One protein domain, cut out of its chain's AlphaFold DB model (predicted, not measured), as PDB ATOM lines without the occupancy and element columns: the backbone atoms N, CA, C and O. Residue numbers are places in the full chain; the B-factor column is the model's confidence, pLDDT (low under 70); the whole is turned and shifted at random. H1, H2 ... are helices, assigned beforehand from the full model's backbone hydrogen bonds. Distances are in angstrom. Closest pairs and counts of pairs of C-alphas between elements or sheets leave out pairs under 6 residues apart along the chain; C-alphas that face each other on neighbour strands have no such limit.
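What this domain is: This is residues 2 to 12 and 37 to 76 of the 93 residues of an uncharacterized protein of Firmicutes bacterium CAG:137 (UniProt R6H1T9). Two long helices, H2 and H3, meet near their ends in a flat, open L, the corner being the turn at residues 58 and 59. The tiny helix H1 packs on the far end of H3, while most of H2, the longer arm, sticks out: residues 37 to 48 and 50 to 57 of it stand free. The printed part has 51 residues with three named helices, in the order H1, H2, H3 along the chain, and no named strand; the class is all helix. The whole is loose, with a radius of gyration of the C-alphas of 13.5 A, and flat, with spans of 39 by 27 by 10 A.

Where its parts are: The longest helix is H2, residues 37 to 57, which runs 30.2 A from C-alpha 37 at (-10.805, 28.782, 30.958) to C-alpha 57 at (18.163, 29.142, 39.478). After it, H3 takes residues 60 to 74 and measures 20.9 A from first to last C-alpha, ending with C-alpha 74 at (22.022, 19.222, 18.573). Before the cut stands H1, residues 4 to 7, a helix of four residues that begins with C-alpha 4 at (15.309, 27.600, 19.196). Residues 8 to 12 follow H1 and belong to no named element.

How they stand to each other: H2 touches no helix. It is close to H3 but not clearly touching it, with 2 pairs of C-alphas within 8 A; the closest are those of Leu 56 and Leu 63, 6.5 A apart. The lines of H2 and H3 stand about perpendicular, at 75 degrees, and their centres are 22.1 A apart. H3 touches H1 with its residues 70 to 74 alone. The closest C-alphas of H1 and H3 are those of Cys 6 and His 74, at 5.4 A, and the two centres are 11.8 A apart. H1 and H2 are apart. In H2 and H3 every pair of O of residue i and N of residue i+4 is within hydrogen-bond range, while H1 is too short for such a pair; its one pair of O of residue i and N of residue i+3 is within range.

The domain as a whole: The two C-alphas farthest apart are those of Ile 37 and Glu 76, at 40.1 A. Residues 13 to 36 are cut out and not printed, and C-alphas 12 and 37 stand 19.6 A apart across the cut. The link from H1 to H2 runs across this cut; the link from H2 to H3, with 2 residues, is tight. The mean pLDDT of the printed part is 94.8, and no printed residue is under 70.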
ATOM      1  N   GLY A   2      10.432  24.890  17.652       82.69
ATOM      2  CA  GLY A   2      11.331  25.076  16.512       82.69
ATOM      3  C   GLY A   2      12.817  24.928  16.841       82.69
ATOM      4  O   GLY A   2      13.209  24.397  17.876       82.69
ATOM      5  N   ASP A   3      13.630  25.463  15.945       89.50
ATOM      6  CA  ASP A   3      15.092  25.475  15.979       89.50
ATOM      7  C   ASP A   3      15.703  26.208  17.191       89.50
ATOM      8  O   ASP A   3      16.855  25.959  17.542       89.50
ATOM      9  N   ALA A   4      14.926  27.032  17.900       89.25
ATOM     10  CA  ALA A   4      15.309  27.600  19.196       89.25
ATOM     11  C   ALA A   4      15.727  26.530  20.230       89.25
ATOM     12  O   ALA A   4      16.669  26.756  20.989       89.25
ATOM     13  N   ALA A   5      15.098  25.344  20.216       91.75
ATOM     14  CA  ALA A   5      15.465  24.226  21.096       91.75
ATOM     15  C   ALA A   5      16.890  23.708  20.844       91.75
ATOM     16  O   ALA A   5      17.525  23.150  21.737       91.75
ATOM     17  N   CYS A   6      17.399  23.893  19.624       92.88
ATOM     18  CA  CYS A   6      18.756  23.511  19.262       92.88
ATOM     19  C   CYS A   6      19.787  24.474  19.869       92.88
ATOM     20  O   CYS A   6      20.931  24.085  20.098       92.88
ATOM     21  N   ALA A   7      19.399  25.728  20.124       92.94
ATOM     22  CA  ALA A   7      20.284  26.766  20.641       92.94
ATOM     23  C   ALA A   7      20.368  26.784  22.168       92.94
ATOM     24  O   ALA A   7      21.453  26.997  22.702       92.94
ATOM     25  N   VAL A   8      19.252  26.542  22.859       92.81
ATOM     26  CA  VAL A   8      19.175  26.586  24.326       92.81
ATOM     27  C   VAL A   8      18.270  25.473  24.865       92.81
ATOM     28  O   VAL A   8      17.299  25.104  24.195       92.81
ATOM     29  N   PRO A   9      18.539  24.924  26.067       93.00
ATOM     30  CA  PRO A   9      17.675  23.929  26.680       93.00
ATOM     31  C   PRO A   9      16.279  24.508  26.833       93.00
ATOM     32  O   PRO A   9      16.087  25.552  27.454       93.00
ATOM     33  N   THR A  10      15.297  23.846  26.232       93.00
ATOM     34  CA  THR A  10      13.944  24.384  26.182       93.00
ATOM     35  C   THR A  10      12.926  23.300  26.498       93.00
ATOM     36  O   THR A  10      13.031  22.165  26.038       93.00
ATOM     37  N   VAL A  11      11.913  23.667  27.278       90.25
ATOM     38  CA  VAL A  11      10.783  22.808  27.632       90.25
ATOM     39  C   VAL A  11       9.507  23.338  26.984       90.25
ATOM     40  O   VAL A  11       9.337  24.543  26.809       90.25
ATOM     41  N   MET A  12       8.596  22.436  26.630       92.06
ATOM     42  CA  MET A  12       7.249  22.777  26.182       92.06
ATOM     43  C   MET A  12       6.248  22.328  27.243       92.06
ATOM     44  O   MET A  12       6.243  21.163  27.635       92.06
ATOM     45  N   ILE A  37     -11.707  29.932  31.155       96.62
ATOM     46  CA  ILE A  37     -10.805  28.782  30.958       96.62
ATOM     47  C   ILE A  37      -9.431  29.233  30.454       96.62
ATOM     48  O   ILE A  37      -8.415  28.761  30.963       96.62
ATOM     49  N   GLY A  38      -9.392  30.199  29.532       96.75
ATOM     50  CA  GLY A  38      -8.147  30.763  29.015       96.75
ATOM     51  C   GLY A  38      -7.324  31.436  30.113       96.75
ATOM     52  O   GLY A  38      -6.142  31.136  30.263       96.75
ATOM     53  N   LEU A  39      -7.954  32.283  30.934       97.62
ATOM     54  CA  LEU A  39      -7.285  32.991  32.031       97.62
ATOM     55  C   LEU A  39      -6.805  32.040  33.135       97.62
ATOM     56  O   LEU A  39      -5.672  32.172  33.593       97.62
ATOM     57  N   LYS A  40      -7.623  31.056  33.535       97.69
ATOM     58  CA  LYS A  40      -7.220  30.053  34.537       97.69
ATOM     59  C   LYS A  40      -6.061  29.195  34.038       97.69
ATOM     60  O   LYS A  40      -5.073  29.047  34.749       97.69
ATOM     61  N   GLY A  41      -6.151  28.682  32.810       97.44
ATOM     62  CA  GLY A  41      -5.086  27.878  32.216       97.44
ATOM     63  C   GLY A  41      -3.786  28.663  32.038       97.44
ATOM     64  O   GLY A  41      -2.712  28.149  32.346       97.44
ATOM     65  N   MET A  42      -3.872  29.930  31.618       97.50
ATOM     66  CA  MET A  42      -2.716  30.827  31.539       97.50
ATOM     67  C   MET A  42      -2.076  31.047  32.915       97.50
ATOM     68  O   MET A  42      -0.856  30.960  33.026       97.50
ATOM     69  N   GLY A  43      -2.879  31.280  33.960       98.12
ATOM     70  CA  GLY A  43      -2.393  31.414  35.336       98.12
ATOM     71  C   GLY A  43      -1.648  30.167  35.812       98.12
ATOM     72  O   GLY A  43      -0.498  30.261  36.233       98.12
ATOM     73  N   THR A  44      -2.239  28.982  35.634       98.25
ATOM     74  CA  THR A  44      -1.584  27.705  35.962       98.25
ATOM     75  C   THR A  44      -0.268  27.520  35.202       98.25
ATOM     76  O   THR A  44       0.729  27.093  35.784       98.25
ATOM     77  N   ALA A  45      -0.233  27.851  33.907       97.88
ATOM     78  CA  ALA A  45       0.990  27.763  33.116       97.88
ATOM     79  C   ALA A  45       2.073  28.725  33.633       97.88
ATOM     80  O   ALA A  45       3.229  28.327  33.779       97.88
ATOM     81  N   ALA A  46       1.701  29.968  33.949       97.94
ATOM     82  CA  ALA A  46       2.616  30.975  34.476       97.94
ATOM     83  C   ALA A  46       3.213  30.559  35.829       97.94
ATOM     84  O   ALA A  46       4.426  30.663  36.022       97.94
ATOM     85  N   GLU A  47       2.396  30.030  36.740       98.25
ATOM     86  CA  GLU A  47       2.855  29.503  38.030       98.25
ATOM     87  C   GLU A  47       3.836  28.340  37.847       98.25
ATOM     88  O   GLU A  47       4.929  28.350  38.419       98.25
ATOM     89  N   ALA A  48       3.490  27.363  37.002       98.12
ATOM     90  CA  ALA A  48       4.337  26.204  36.741       98.12
ATOM     91  C   ALA A  48       5.696  26.601  36.141       98.12
ATOM     92  O   ALA A  48       6.738  26.104  36.584       98.12
ATOM     93  N   LEU A  49       5.705  27.518  35.168       97.12
ATOM     94  CA  LEU A  49       6.934  28.024  34.551       97.12
ATOM     95  C   LEU A  49       7.783  28.814  35.550       97.12
ATOM     96  O   LEU A  49       8.989  28.587  35.636       97.12
ATOM     97  N   THR A  50       7.161  29.680  36.353       97.81
ATOM     98  CA  THR A  50       7.861  30.501  37.352       97.81
ATOM     99  C   THR A  50       8.516  29.635  38.425       97.81
ATOM    100  O   THR A  50       9.699  29.800  38.724       97.81
ATOM    101  N   LEU A  51       7.783  28.662  38.975       97.44
ATOM    102  CA  LEU A  51       8.324  27.740  39.974       97.44
ATOM    103  C   LEU A  51       9.438  26.861  39.396       97.44
ATOM    104  O   LEU A  51      10.418  26.581  40.087       97.44
ATOM    105  N   SER A  52       9.316  26.443  38.133       96.06
ATOM    106  CA  SER A  52      10.362  25.676  37.449       96.06
ATOM    107  C   SER A  52      11.629  26.510  37.255       96.06
ATOM    108  O   SER A  52      12.718  26.046  37.587       96.06
ATOM    109  N   ALA A  53      11.492  27.759  36.801       94.69
ATOM    110  CA  ALA A  53      12.611  28.683  36.648       94.69
ATOM    111  C   ALA A  53      13.310  28.950  37.989       94.69
ATOM    112  O   ALA A  53      14.533  28.861  38.073       94.69
ATOM    113  N   LEU A  54      12.545  29.187  39.062       96.94
ATOM    114  CA  LEU A  54      13.098  29.395  40.401       96.94
ATOM    115  C   LEU A  54      13.909  28.182  40.882       96.94
ATOM    116  O   LEU A  54      15.013  28.348  41.398       96.94
ATOM    117  N   ARG A  55      13.397  26.961  40.678       95.50
ATOM    118  CA  ARG A  55      14.132  25.734  41.029       95.50
ATOM    119  C   ARG A  55      15.427  25.599  40.237       95.50
ATOM    120  O   ARG A  55      16.431  25.194  40.814       95.50
ATOM    121  N   LEU A  56      15.418  25.935  38.948       95.06
ATOM    122  CA  LEU A  56      16.617  25.887  38.107       95.06
ATOM    123  C   LEU A  56      17.668  26.913  38.547       95.06
ATOM    124  O   LEU A  56      18.846  26.575  38.612       95.06
ATOM    125  N   LEU A  57      17.253  28.124  38.936       94.00
ATOM    126  CA  LEU A  57      18.163  29.142  39.478       94.00
ATOM    127  C   LEU A  57      18.875  28.672  40.756       94.00
ATOM    128  O   LEU A  57      20.029  29.019  40.988       94.00
ATOM    129  N   GLN A  58      18.204  27.863  41.573       96.44
ATOM    130  CA  GLN A  58      18.764  27.299  42.805       96.44
ATOM    131  C   GLN A  58      19.598  26.027  42.570       96.44
ATOM    132  O   GLN A  58      20.217  25.517  43.503       96.44
ATOM    133  N   ARG A  59      19.593  25.484  41.346       96.50
ATOM    134  CA  ARG A  59      20.175  24.184  40.991       96.50
ATOM    135  C   ARG A  59      21.000  24.289  39.704       96.50
ATOM    136  O   ARG A  59      20.595  23.757  38.666       96.50
ATOM    137  N   PRO A  60      22.171  24.955  39.753       94.38
ATOM    138  CA  PRO A  60      23.035  25.121  38.582       94.38
ATOM    139  C   PRO A  60      23.505  23.781  37.993       94.38
ATOM    140  O   PRO A  60      23.767  23.695  36.794       94.38
ATOM    141  N   ASP A  61      23.539  22.717  38.802       97.19
ATOM    142  CA  ASP A  61      23.814  21.349  38.360       97.19
ATOM    143  C   ASP A  61      22.798  20.848  37.323       97.19
ATOM    144  O   ASP A  61      23.169  20.194  36.347       97.19
ATOM    145  N   LEU A  62      21.514  21.181  37.493       96.06
ATOM    146  CA  LEU A  62      20.463  20.787  36.555       96.06
ATOM    147  C   LEU A  62      20.566  21.555  35.237       96.06
ATOM    148  O   LEU A  62      20.352  20.966  34.180       96.06
ATOM    149  N   LEU A  63      20.938  22.837  35.287       93.81
ATOM    150  CA  LEU A  63      21.179  23.636  34.084       93.81
ATOM    151  C   LEU A  63      22.350  23.077  33.273       93.81
ATOM    152  O   LEU A  63      22.225  22.895  32.065       93.81
ATOM    153  N   GLN A  64      23.457  22.728  33.934       94.81
ATOM    154  CA  GLN A  64      24.615  22.143  33.255       94.81
ATOM    155  C   GLN A  64      24.281  20.790  32.613       94.81
ATOM    156  O   GLN A  64      24.716  20.503  31.499       94.81
ATOM    157  N   ARG A  65      23.467  19.968  33.285       96.38
ATOM    158  CA  ARG A  65      22.968  18.708  32.717       96.38
ATOM    159  C   ARG A  65      22.071  18.939  31.503       96.38
ATOM    160  O   ARG A  65      22.265  18.270  30.495       96.38
ATOM    161  N   ALA A  66      21.146  19.892  31.580       94.88
ATOM    162  CA  ALA A  66      20.253  20.224  30.473       94.88
ATOM    163  C   ALA A  66      21.023  20.755  29.247       94.88
ATOM    164  O   ALA A  66      20.703  20.394  28.116       94.88
ATOM    165  N   GLU A  67      22.077  21.550  29.459       94.19
ATOM    166  CA  GLU A  67      22.997  21.955  28.387       94.19
ATOM    167  C   GLU A  67      23.749  20.766  27.787       94.19
ATOM    168  O   GLU A  67      23.875  20.675  26.567       94.19
ATOM    169  N   GLY A  68      24.207  19.826  28.618       95.88
ATOM    170  CA  GLY A  68      24.839  18.592  28.152       95.88
ATOM    171  C   GLY A  68      23.900  17.741  27.291       95.88
ATOM    172  O   GLY A  68      24.285  17.294  26.212       95.88
ATOM    173  N   GLU A  69      22.648  17.567  27.723       95.31
ATOM    174  CA  GLU A  69      21.610  16.861  26.961       95.31
ATOM    175  C   GLU A  69      21.317  17.561  25.626       95.31
ATOM    176  O   GLU A  69      21.280  16.907  24.580       95.31
ATOM    177  N   ARG A  70      21.187  18.896  25.631       95.25
ATOM    178  CA  ARG A  70      21.016  19.691  24.408       95.25
ATOM    179  C   ARG A  70      22.196  19.505  23.456       95.25
ATOM    180  O   ARG A  70      21.971  19.248  22.273       95.25
ATOM    181  N   ALA A  71      23.426  19.641  23.952       95.19
ATOM    182  CA  ALA A  71      24.641  19.549  23.148       95.19
ATOM    183  C   ALA A  71      24.839  18.147  22.558       95.19
ATOM    184  O   ALA A  71      25.268  18.024  21.412       95.19
ATOM    185  N   ALA A  72      24.459  17.096  23.288       95.44
ATOM    186  CA  ALA A  72      24.476  15.728  22.775       95.44
ATOM    187  C   ALA A  72      23.480  15.514  21.622       95.44
ATOM    188  O   ALA A  72      23.766  14.756  20.699       95.44
ATOM    189  N   GLN A  73      22.323  16.185  21.654       92.75
ATOM    190  CA  GLN A  73      21.283  16.049  20.627       92.75
ATOM    191  C   GLN A  73      21.506  16.951  19.403       92.75
ATOM    192  O   GLN A  73      21.223  16.538  18.282       92.75
ATOM    193  N   HIS A  74      22.001  18.175  19.605       92.56
ATOM    194  CA  HIS A  74      22.022  19.222  18.573       92.56
ATOM    195  C   HIS A  74      23.421  19.777  18.272       92.56
ATOM    196  O   HIS A  74      23.572  20.614  17.381       92.56
ATOM    197  N   GLY A  75      24.448  19.326  18.996       92.00
ATOM    198  CA  GLY A  75      25.795  19.885  18.953       92.00
ATOM    199  C   GLY A  75      25.980  21.085  19.887       92.00
ATOM    200  O   GLY A  75      25.031  21.701  20.383       92.00
ATOM    201  N   GLU A  76      27.241  21.441  20.132       90.50
ATOM    202  CA  GLU A  76      27.583  22.502  21.086       90.50
ATOM    203  C   GLU A  76      27.058  23.878  20.667       90.50
ATOM    204  O   GLU A  76      26.635  24.664  21.515       90.50
TER     205      GLU A  76